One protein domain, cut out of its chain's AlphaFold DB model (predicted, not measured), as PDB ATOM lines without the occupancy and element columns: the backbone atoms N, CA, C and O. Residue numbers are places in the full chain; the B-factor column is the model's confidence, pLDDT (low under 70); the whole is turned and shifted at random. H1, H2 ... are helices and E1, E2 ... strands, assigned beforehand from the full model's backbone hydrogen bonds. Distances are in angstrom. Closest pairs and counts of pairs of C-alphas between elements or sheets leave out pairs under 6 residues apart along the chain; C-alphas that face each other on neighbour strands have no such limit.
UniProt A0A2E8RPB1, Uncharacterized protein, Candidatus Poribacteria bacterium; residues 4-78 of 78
ATOM      1  N   VAL A   4      98.148 103.018  90.544       81.88
ATOM      2  CA  VAL A   4      98.856 103.824  89.547       81.88
ATOM      3  C   VAL A   4      98.954 105.233  90.107       81.88
ATOM      4  O   VAL A   4      97.932 105.840  90.427       81.88
ATOM      5  N   LEU A   5     100.172 105.750  90.239       83.31
ATOM      6  CA  LEU A   5     100.404 107.101  90.737       83.31
ATOM      7  C   LEU A   5     101.002 107.959  89.631       83.31
ATOM      8  O   LEU A   5     102.006 107.588  89.033       83.31
ATOM      9  N   MET A   6     100.405 109.122  89.375       80.62
ATOM     10  CA  MET A   6     100.977 110.119  88.475       80.62
ATOM     11  C   MET A   6     101.642 111.224  89.288       80.62
ATOM     12  O   MET A   6     101.017 111.826  90.163       80.62
ATOM     13  N   ARG A   7     102.902 111.529  88.974       71.25
ATOM     14  CA  ARG A   7     103.612 112.688  89.524       71.25
ATOM     15  C   ARG A   7     104.119 113.549  88.374       71.25
ATOM     16  O   ARG A   7     104.921 113.120  87.554       71.25
ATOM     17  N   SER A   8     103.655 114.795  88.333       64.50
ATOM     18  CA  SER A   8     104.232 115.805  87.445       64.50
ATOM     19  C   SER A   8     105.544 116.296  88.057       64.50
ATOM     20  O   SER A   8     105.541 116.967  89.092       64.50
ATOM     21  N   THR A   9     106.667 115.939  87.436       64.81
ATOM     22  CA  THR A   9     107.988 116.524  87.715       64.81
ATOM     23  C   THR A   9     108.271 117.745  86.838       64.81
ATOM     24  O   THR A   9     109.075 118.593  87.214       64.81
ATOM     25  N   THR A  10     107.542 117.903  85.730       63.91
ATOM     26  CA  THR A  10     107.753 118.950  84.717       63.91
ATOM     27  C   THR A  10     107.626 120.377  85.244       63.91
ATOM     28  O   THR A  10     108.412 121.249  84.878       63.91
ATOM     29  N   SER A  11     106.679 120.649  86.145       71.75
ATOM     30  CA  SER A  11     106.470 122.015  86.646       71.75
ATOM     31  C   SER A  11     107.547 122.487  87.628       71.75
ATOM     32  O   SER A  11     107.619 123.681  87.927       71.75
ATOM     33  N   HIS A  12     108.360 121.570  88.175       79.25
ATOM     34  CA  HIS A  12     109.300 121.827  89.276       79.25
ATOM     35  C   HIS A  12     108.659 122.511  90.502       79.25
ATOM     36  O   HIS A  12     109.361 122.985  91.395       79.25
ATOM     37  N   ALA A  13     107.324 122.581  90.579       84.19
ATOM     38  CA  ALA A  13     106.631 123.358  91.601       84.19
ATOM     39  C   ALA A  13     106.905 122.798  92.999       84.19
ATOM     40  O   ALA A  13     107.186 123.545  93.931       84.19
ATOM     41  N   PHE A  14     106.902 121.469  93.126       83.81
ATOM     42  CA  PHE A  14     107.190 120.798  94.388       83.81
ATOM     43  C   PHE A  14     108.637 121.005  94.846       83.81
ATOM     44  O   PHE A  14     108.862 121.342  96.003       83.81
ATOM     45  N   THR A  15     109.623 120.839  93.961       86.81
ATOM     46  CA  THR A  15     111.033 121.015  94.337       86.81
ATOM     47  C   THR A  15     111.351 122.465  94.684       86.81
ATOM     48  O   THR A  15     112.070 122.707  95.653       86.81
ATOM     49  N   LYS A  16     110.759 123.429  93.968       89.88
ATOM     50  CA  LYS A  16     110.832 124.856  94.311       89.88
ATOM     51  C   LYS A  16     110.216 125.144  95.680       89.88
ATOM     52  O   LYS A  16     110.870 125.776  96.504       89.88
ATOM     53  N   LEU A  17     109.010 124.633  95.942       90.75
ATOM     54  CA  LEU A  17     108.337 124.783  97.234       90.75
ATOM     55  C   LEU A  17     109.188 124.215  98.376       90.75
ATOM     56  O   LEU A  17     109.434 124.906  99.358       90.75
ATOM     57  N   MET A  18     109.694 122.989  98.230       92.31
ATOM     58  CA  MET A  18     110.522 122.341  99.251       92.31
ATOM     59  C   MET A  18     111.805 123.125  99.539       92.31
ATOM     60  O   MET A  18     112.151 123.308 100.703       92.31
ATOM     61  N   ARG A  19     112.481 123.636  98.502       92.94
ATOM     62  CA  ARG A  19     113.678 124.474  98.672       92.94
ATOM     63  C   ARG A  19     113.378 125.804  99.354       92.94
ATOM     64  O   ARG A  19     114.211 126.296 100.103       92.94
ATOM     65  N   GLN A  20     112.201 126.377  99.119       94.56
ATOM     66  CA  GLN A  20     111.781 127.614  99.771       94.56
ATOM     67  C   GLN A  20     111.400 127.394 101.241       94.56
ATOM     68  O   GLN A  20     111.756 128.203 102.092       94.56
ATOM     69  N   SER A  21     110.670 126.320 101.545       96.00
ATOM     70  CA  SER A  21     110.172 126.045 102.897       96.00
ATOM     71  C   SER A  21     111.217 125.404 103.813       96.00
ATOM     72  O   SER A  21     111.194 125.646 105.016       96.00
ATOM     73  N   PHE A  22     112.133 124.605 103.257       94.62
ATOM     74  CA  PHE A  22     113.127 123.820 104.000       94.62
ATOM     75  C   PHE A  22     114.523 123.930 103.356       94.62
ATOM     76  O   PHE A  22     115.081 122.933 102.880       94.62
ATOM     77  N   PRO A  23     115.097 125.142 103.274       92.38
ATOM     78  CA  PRO A  23     116.310 125.391 102.498       92.38
ATOM     79  C   PRO A  23     117.522 124.597 103.000       92.38
ATOM     80  O   PRO A  23     118.234 124.003 102.194       92.38
ATOM     81  N   GLU A  24     117.735 124.511 104.315       93.81
ATOM     82  CA  GLU A  24     118.896 123.805 104.877       93.81
ATOM     83  C   GLU A  24     118.804 122.288 104.681       93.81
ATOM     84  O   GLU A  24     119.785 121.642 104.323       93.81
ATOM     85  N   GLN A  25     117.608 121.716 104.838       89.38
ATOM     86  CA  GLN A  25     117.376 120.277 104.696       89.38
ATOM     87  C   GLN A  25     117.466 119.817 103.236       89.38
ATOM     88  O   GLN A  25     117.771 118.659 102.963       89.38
ATOM     89  N   THR A  26     117.192 120.715 102.289       91.06
ATOM     90  CA  THR A  26     117.164 120.397 100.855       91.06
ATOM     91  C   THR A  26     118.427 120.818 100.108       91.06
ATOM     92  O   THR A  26     118.563 120.513  98.924       91.06
ATOM     93  N   LYS A  27     119.378 121.469 100.788       87.25
ATOM     94  CA  LYS A  27     120.594 122.042 100.196       87.25
ATOM     95  C   LYS A  27     121.453 121.026  99.441       87.25
ATOM     96  O   LYS A  27     121.992 121.349  98.388       87.25
ATOM     97  N   THR A  28     121.573 119.813  99.974       87.81
ATOM     98  CA  THR A  28     122.365 118.716  99.389       87.81
ATOM     99  C   THR A  28     121.499 117.559  98.898       87.81
ATOM    100  O   THR A  28     122.029 116.535  98.475       87.81
ATOM    101  N   LEU A  29     120.173 117.688  98.987       87.38
ATOM    102  CA  LEU A  29     119.247 116.617  98.652       87.38
ATOM    103  C   LEU A  29     118.776 116.752  97.204       87.38
ATOM    104  O   LEU A  29     118.134 117.739  96.831       87.38
ATOM    105  N   GLU A  30     119.007 115.711  96.408       88.75
ATOM    106  CA  GLU A  30     118.386 115.581  95.092       88.75
ATOM    107  C   GLU A  30     116.910 115.190  95.235       88.75
ATOM    108  O   GLU A  30     116.532 114.016  95.261       88.75
ATOM    109  N   LEU A  31     116.062 116.212  95.373       88.38
ATOM    110  CA  LEU A  31     114.632 116.073  95.658       88.38
ATOM    111  C   LEU A  31     113.872 115.263  94.604       88.38
ATOM    112  O   LEU A  31     112.935 114.550  94.958       88.38
ATOM    113  N   ASN A  32     114.253 115.364  93.328       87.12
ATOM    114  CA  ASN A  32     113.602 114.612  92.254       87.12
ATOM    115  C   ASN A  32     113.880 113.109  92.396       87.12
ATOM    116  O   ASN A  32     112.947 112.305  92.384       87.12
ATOM    117  N   THR A  33     115.144 112.742  92.614       89.06
ATOM    118  CA  THR A  33     115.568 111.355  92.855       89.06
ATOM    119  C   THR A  33     114.926 110.792  94.118       89.06
ATOM    120  O   THR A  33     114.394 109.681  94.100       89.06
ATOM    121  N   PHE A  34     114.935 111.569  95.205       90.06
ATOM    122  CA  PHE A  34     114.324 111.181  96.472       90.06
ATOM    123  C   PHE A  34     112.823 110.915  96.315       90.06
ATOM    124  O   PHE A  34     112.323 109.885  96.760       90.06
ATOM    125  N   LEU A  35     112.101 111.814  95.641       87.81
ATOM    126  CA  LEU A  35     110.659 111.694  95.452       87.81
ATOM    127  C   LEU A  35     110.282 110.479  94.596       87.81
ATOM    128  O   LEU A  35     109.332 109.773  94.933       87.81
ATOM    129  N   LEU A  36     111.011 110.232  93.504       88.44
ATOM    130  CA  LEU A  36     110.755 109.081  92.641       88.44
ATOM    131  C   LEU A  36     110.995 107.769  93.399       88.44
ATOM    132  O   LEU A  36     110.147 106.879  93.374       88.44
ATOM    133  N   ASN A  37     112.095 107.684  94.152       90.75
ATOM    134  CA  ASN A  37     112.368 106.528  94.999       90.75
ATOM    135  C   ASN A  37     111.317 106.352  96.092       90.75
ATOM    136  O   ASN A  37     110.856 105.234  96.289       90.75
ATOM    137  N   TYR A  38     110.873 107.424  96.749       89.56
ATOM    138  CA  TYR A  38     109.799 107.365  97.739       89.56
ATOM    139  C   TYR A  38     108.508 106.772  97.158       89.56
ATOM    140  O   TYR A  38     107.943 105.848  97.739       89.56
ATOM    141  N   VAL A  39     108.076 107.236  95.980       89.31
ATOM    142  CA  VAL A  39     106.888 106.695  95.293       89.31
ATOM    143  C   VAL A  39     107.058 105.208  94.989       89.31
ATOM    144  O   VAL A  39     106.175 104.411  95.302       89.31
ATOM    145  N   LEU A  40     108.199 104.832  94.411       89.81
ATOM    146  CA  LEU A  40     108.487 103.457  94.001       89.81
ATOM    147  C   LEU A  40     108.823 102.523  95.175       89.81
ATOM    148  O   LEU A  40     108.980 101.321  94.973       89.81
ATOM    149  N   SER A  41     108.952 103.058  96.390       91.75
ATOM    150  CA  SER A  41     109.151 102.279  97.617       91.75
ATOM    151  C   SER A  41     107.838 101.797  98.228       91.75
ATOM    152  O   SER A  41     107.838 100.932  99.101       91.75
ATOM    153  N   ASN A  42     106.704 102.347  97.788       89.75
ATOM    154  CA  ASN A  42     105.402 101.895  98.244       89.75
ATOM    155  C   ASN A  42     105.047 100.562  97.561       89.75
ATOM    156  O   ASN A  42     104.838 100.551  96.347       89.75
ATOM    157  N   PRO A  43     104.899  99.452  98.311       87.94
ATOM    158  CA  PRO A  43     104.623  98.138  97.728       87.94
ATOM    159  C   PRO A  43     103.254  98.050  97.035       87.94
ATOM    160  O   PRO A  43     102.999  97.102  96.297       87.94
ATOM    161  N   LEU A  44     102.361  99.015  97.274       87.44
ATOM    162  CA  LEU A  44     101.057  99.107  96.617       87.44
ATOM    163  C   LEU A  44     101.123  99.845  95.273       87.44
ATOM    164  O   LEU A  44     100.160  99.784  94.508       87.44
ATOM    165  N   VAL A  45     102.215 100.559  94.987       86.38
ATOM    166  CA  VAL A  45     102.408 101.274  93.723       86.38
ATOM    167  C   VAL A  45     103.029 100.320  92.713       86.38
ATOM    168  O   VAL A  45     104.176  99.906  92.847       86.38
ATOM    169  N   ASN A  46     102.269  99.988  91.671       83.12
ATOM    170  CA  ASN A  46     102.755  99.126  90.591       83.12
ATOM    171  C   ASN A  46     103.300  99.924  89.409       83.12
ATOM    172  O   ASN A  46     104.139  99.420  88.670       83.12
ATOM    173  N   VAL A  47     102.805 101.147  89.213       84.19
ATOM    174  CA  VAL A  47     103.184 102.005  88.088       84.19
ATOM    175  C   VAL A  47     103.290 103.446  88.571       84.19
ATOM    176  O   VAL A  47     102.343 103.982  89.151       84.19
ATOM    177  N   ALA A  48     104.428 104.081  88.288       86.75
ATOM    178  CA  ALA A  48     104.619 105.519  88.428       86.75
ATOM    179  C   ALA A  48     104.581 106.171  87.038       86.75
ATOM    180  O   ALA A  48     105.466 105.947  86.215       86.75
ATOM    181  N   LEU A  49     103.542 106.960  86.767       86.38
ATOM    182  CA  LEU A  49     103.416 107.738  85.538       86.38
ATOM    183  C   LEU A  49     104.129 109.079  85.705       86.38
ATOM    184  O   LEU A  49     103.777 109.884  86.574       86.38
ATOM    185  N   MET A  50     105.101 109.320  84.831       84.75
ATOM    186  CA  MET A  50     105.908 110.533  84.815       84.75
ATOM    187  C   MET A  50     105.574 111.347  83.569       84.75
ATOM    188  O   MET A  50     105.507 110.818  82.462       84.75
ATOM    189  N   SER A  51     105.349 112.646  83.751       82.12
ATOM    190  CA  SER A  51     105.328 113.587  82.630       82.12
ATOM    191  C   SER A  51     106.770 114.019  82.383       82.12
ATOM    192  O   SER A  51     107.427 114.461  83.320       82.12
ATOM    193  N   LEU A  52     107.257 113.850  81.158       85.75
ATOM    194  CA  LEU A  52     108.636 114.128  80.753       85.75
ATOM    195  C   LEU A  52     108.596 115.037  79.519       85.75
ATOM    196  O   LEU A  52     107.645 114.947  78.737       85.75
ATOM    197  N   GLN A  53     109.564 115.943  79.370       85.75
ATOM    198  CA  GLN A  53     109.580 116.917  78.268       85.75
ATOM    199  C   GLN A  53     110.710 116.678  77.269       85.75
ATOM    200  O   GLN A  53     110.654 117.220  76.165       85.75
ATOM    201  N   SER A  54     111.702 115.863  77.623       87.81
ATOM    202  CA  SER A  54     112.836 115.556  76.759       87.81
ATOM    203  C   SER A  54     113.251 114.083  76.832       87.81
ATOM    204  O   SER A  54     112.715 113.303  77.620       87.81
ATOM    205  N   ILE A  55     114.197 113.685  75.977       91.69
ATOM    206  CA  ILE A  55     114.767 112.329  75.990       91.69
ATOM    207  C   ILE A  55     115.658 112.146  77.223       91.69
ATOM    208  O   ILE A  55     115.629 111.096  77.855       91.69
ATOM    209  N   GLU A  56     116.381 113.188  77.622       89.88
ATOM    210  CA  GLU A  56     117.236 113.184  78.810       89.88
ATOM    211  C   GLU A  56     116.415 112.920  80.082       89.88
ATOM    212  O   GLU A  56     116.845 112.168  80.955       89.88
ATOM    213  N   ASP A  57     115.196 113.467  80.161       86.62
ATOM    214  CA  ASP A  57     114.258 113.183  81.250       86.62
ATOM    215  C   ASP A  57     113.874 111.689  81.305       86.62
ATOM    216  O   ASP A  57     113.703 111.128  82.392       86.62
ATOM    217  N   VAL A  58     113.739 111.030  80.145       89.38
ATOM    218  CA  VAL A  58     113.435 109.591  80.038       89.38
ATOM    219  C   VAL A  58     114.615 108.762  80.526       89.38
ATOM    220  O   VAL A  58     114.440 107.884  81.372       89.38
ATOM    221  N   GLU A  59     115.815 109.056  80.037       92.69
ATOM    222  CA  GLU A  59     117.039 108.352  80.431       92.69
ATOM    223  C   GLU A  59     117.318 108.500  81.929       92.69
ATOM    224  O   GLU A  59     117.603 107.513  82.616       92.69
ATOM    225  N   TRP A  60     117.165 109.716  82.459       90.62
ATOM    226  CA  TRP A  60     117.290 109.986  83.886       90.62
ATOM    227  C   TRP A  60     116.248 109.209  84.697       90.62
ATOM    228  O   TRP A  60     116.602 108.551  85.677       90.62
ATOM    229  N   THR A  61     114.978 109.231  84.276       89.56
ATOM    230  CA  THR A  61     113.892 108.539  84.990       89.56
ATOM    231  C   THR A  61     114.141 107.038  85.046       89.56
ATOM    232  O   THR A  61     114.023 106.458  86.124       89.56
ATOM    233  N   ASN A  62     114.547 106.427  83.927       91.31
ATOM    234  CA  ASN A  62     114.891 105.004  83.865       91.31
ATOM    235  C   ASN A  62     116.084 104.679  84.774       91.31
ATOM    236  O   ASN A  62     116.029 103.764  85.594       91.31
ATOM    237  N   THR A  63     117.141 105.490  84.708       92.25
ATOM    238  CA  THR A  63     118.329 105.306  85.551       92.25
ATOM    239  C   THR A  63     117.978 105.362  87.039       92.25
ATOM    240  O   THR A  63     118.467 104.557  87.828       92.25
ATOM    241  N   VAL A  64     117.119 106.296  87.456       90.44
ATOM    242  CA  VAL A  64     116.688 106.409  88.857       90.44
ATOM    243  C   VAL A  64     115.707 105.301  89.240       90.44
ATOM    244  O   VAL A  64     115.766 104.796  90.364       90.44
ATOM    245  N   SER A  65     114.816 104.887  88.337       89.25
ATOM    246  CA  SER A  65     113.895 103.786  88.611       89.25
ATOM    247  C   SER A  65     114.632 102.467  88.821       89.25
ATOM    248  O   SER A  65     114.240 101.712  89.707       89.25
ATOM    249  N   ASP A  66     115.726 102.220  88.105       92.06
ATOM    250  CA  ASP A  66     116.487 100.968  88.202       92.06
ATOM    251  C   ASP A  66     117.338 100.871  89.479       92.06
ATOM    252  O   ASP A  66     117.753  99.784  89.888       92.06
ATOM    253  N   ARG A  67     117.559 101.992  90.174       90.81
ATOM    254  CA  ARG A  67     118.308 102.053  91.437       90.81
ATOM    255  C   ARG A  67     117.462 101.580  92.617       90.81
ATOM    256  O   ARG A  67     117.083 102.352  93.493       90.81
ATOM    257  N   ILE A  68     117.188 100.278  92.663       89.50
ATOM    258  CA  ILE A  68     116.425  99.634  93.746       89.50
ATOM    259  C   ILE A  68     117.112  99.824  95.112       89.50
ATOM    260  O   ILE A  68     116.434  99.906  96.132       89.50
ATOM    261  N   SER A  69     118.443  99.960  95.140       91.44
ATOM    262  CA  SER A  69     119.214 100.266  96.357       91.44
ATOM    263  C   SER A  69     118.818 101.579  97.030       91.44
ATOM    264  O   SER A  69     119.039 101.736  98.225       91.44
ATOM    265  N   ASP A  70     118.248 102.515  96.270       89.88
ATOM    266  CA  ASP A  70     117.877 103.845  96.753       89.88
ATOM    267  C   ASP A  70     116.424 103.876  97.268       89.88
ATOM    268  O   ASP A  70     115.929 104.925  97.688       89.88
ATOM    269  N   ARG A  71     115.724 102.731  97.236       91.25
ATOM    270  CA  ARG A  71     114.375 102.595  97.789       91.25
ATOM    271  C   ARG A  71     114.405 102.706  99.309       91.25
ATOM    272  O   ARG A  71     115.300 102.216  99.989       91.25
ATOM    273  N   LEU A  72     113.379 103.357  99.830       92.19
ATOM    274  CA  LEU A  72     113.179 103.626 101.240       92.19
ATOM    275  C   LEU A  72     112.402 102.475 101.879       92.19
ATOM    276  O   LEU A  72     111.436 101.971 101.307       92.19
ATOM    277  N   ASP A  73     112.755 102.104 103.108       91.50
ATOM    278  CA  ASP A  73     111.907 101.219 103.904       91.50
ATOM    279  C   ASP A  73     110.748 102.015 104.509       91.50
ATOM    280  O   ASP A  73     110.828 102.522 105.626       91.50
ATOM    281  N   LEU A  74     109.654 102.146 103.754       89.19
ATOM    282  CA  LEU A  74     108.479 102.884 104.218       89.19
ATOM    283  C   LEU A  74     107.807 102.235 105.435       89.19
ATOM    284  O   LEU A  74     107.115 102.932 106.171       89.19
ATOM    285  N   LYS A  75     108.018 100.933 105.689       87.31
ATOM    286  CA  LYS A  75     107.440 100.268 106.868       87.31
ATOM    287  C   LYS A  75     108.036 100.798 108.167       87.31
ATOM    288  O   LYS A  75     107.339 100.807 109.169       87.31
ATOM    289  N   ALA A  76     109.284 101.262 108.148       89.06
ATOM    290  CA  ALA A  76     109.934 101.844 109.319       89.06
ATOM    291  C   ALA A  76     109.357 103.216 109.729       89.06
ATOM    292  O   ALA A  76     109.650 103.696 110.822       89.06
ATOM    293  N   PHE A  77     108.558 103.855 108.863       83.44
ATOM    294  CA  PHE A  77     107.965 105.180 109.085       83.44
ATOM    295  C   PHE A  77     106.445 105.145 109.333       83.44
ATOM    296  O   PHE A  77     105.832 106.207 109.456       83.44
ATOM    297  N   HIS A  78     105.845 103.952 109.381       72.81
ATOM    298  CA  HIS A  78     104.431 103.714 109.694       72.81
ATOM    299  C   HIS A  78     104.276 103.150 111.106       72.81
ATOM    300  O   HIS A  78     103.319 103.585 111.785       72.81
TER     301      HIS A  78
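What this domain is: This is residues 4 to 78 of the 78 residues of an uncharacterized protein of Candidatus Poribacteria bacterium (UniProt A0A2E8RPB1). Helix H3 makes the middle of the domain, with a small sheet of two parallel strands, E1 and E2, at one side of it and the longest helix, H4, meeting it aslant at another side. H1 and the short H2 make an outlying part past the first residues of H3, where residues 20 to 25 stick out, and the short H5 ends a tail far from H4. The printed part has 75 residues with five named helices and two named strands, in the order E1, H1, H2, H3, E2, H4, H5, and its class is mixed, helices and strands. It is compact, with a radius of gyration of the C-alphas of 12.8 A, and the C-alphas span 35 by 31 by 20 A.

Where its parts are: Strand E1, residues 4 to 8, begins with C-alpha 4 at (98.856, 103.824, 89.547) and is 13.3 A long from first to last C-alpha. H1 is residues 13 to 21, 12.1 A, and H2 is residues 23 to 26. H3, residues 31 to 40, begins with C-alpha 31 at (114.632, 116.073, 95.658) and is 14.1 A long. E2, residues 45 to 51, and H4, residues 55 to 66, are each 16.8 A long. H5, residues 74 to 77, ends with C-alpha 77 at (107.965, 105.180, 109.085).

How they stand to each other: E1 and E2 are parallel neighbours at 27 degrees, with N 5 and O 47 3.0 A apart and N 49 and O 5 2.8 A apart, both within hydrogen-bond range. They form a strand-helix-strand unit, two parallel neighbour strands with H1, H2 and H3 between them along the chain. The closest C-alphas of H3 and E2 are those of Leu 40 and Ala 48, 7.1 A apart. H4 touches H3 with residues 64 to 65 alone, closest at the C-alphas of Thr 33 and Val 64, 6.5 A, at a steep tilt of 53 degrees, the same way. E2 and H4 are near each other. H1 and H3 are close but not clearly touching, with the C-alphas of Thr 15 and Leu 31 closest at 6.3 A. H2 and H3 meet only through their link. H4 and H5 are apart. Every O i to N i+4 pair is within hydrogen-bond range in H1, H3 and H4; H2 and H5 are too short for such a pair.

The domain as a whole: The two C-alphas farthest apart, those of Ile 55 and His 78, are 36.3 A apart. The printed part has no cut and no long link. Its mean pLDDT is 87.1, and residues 8 to 10 are under 70.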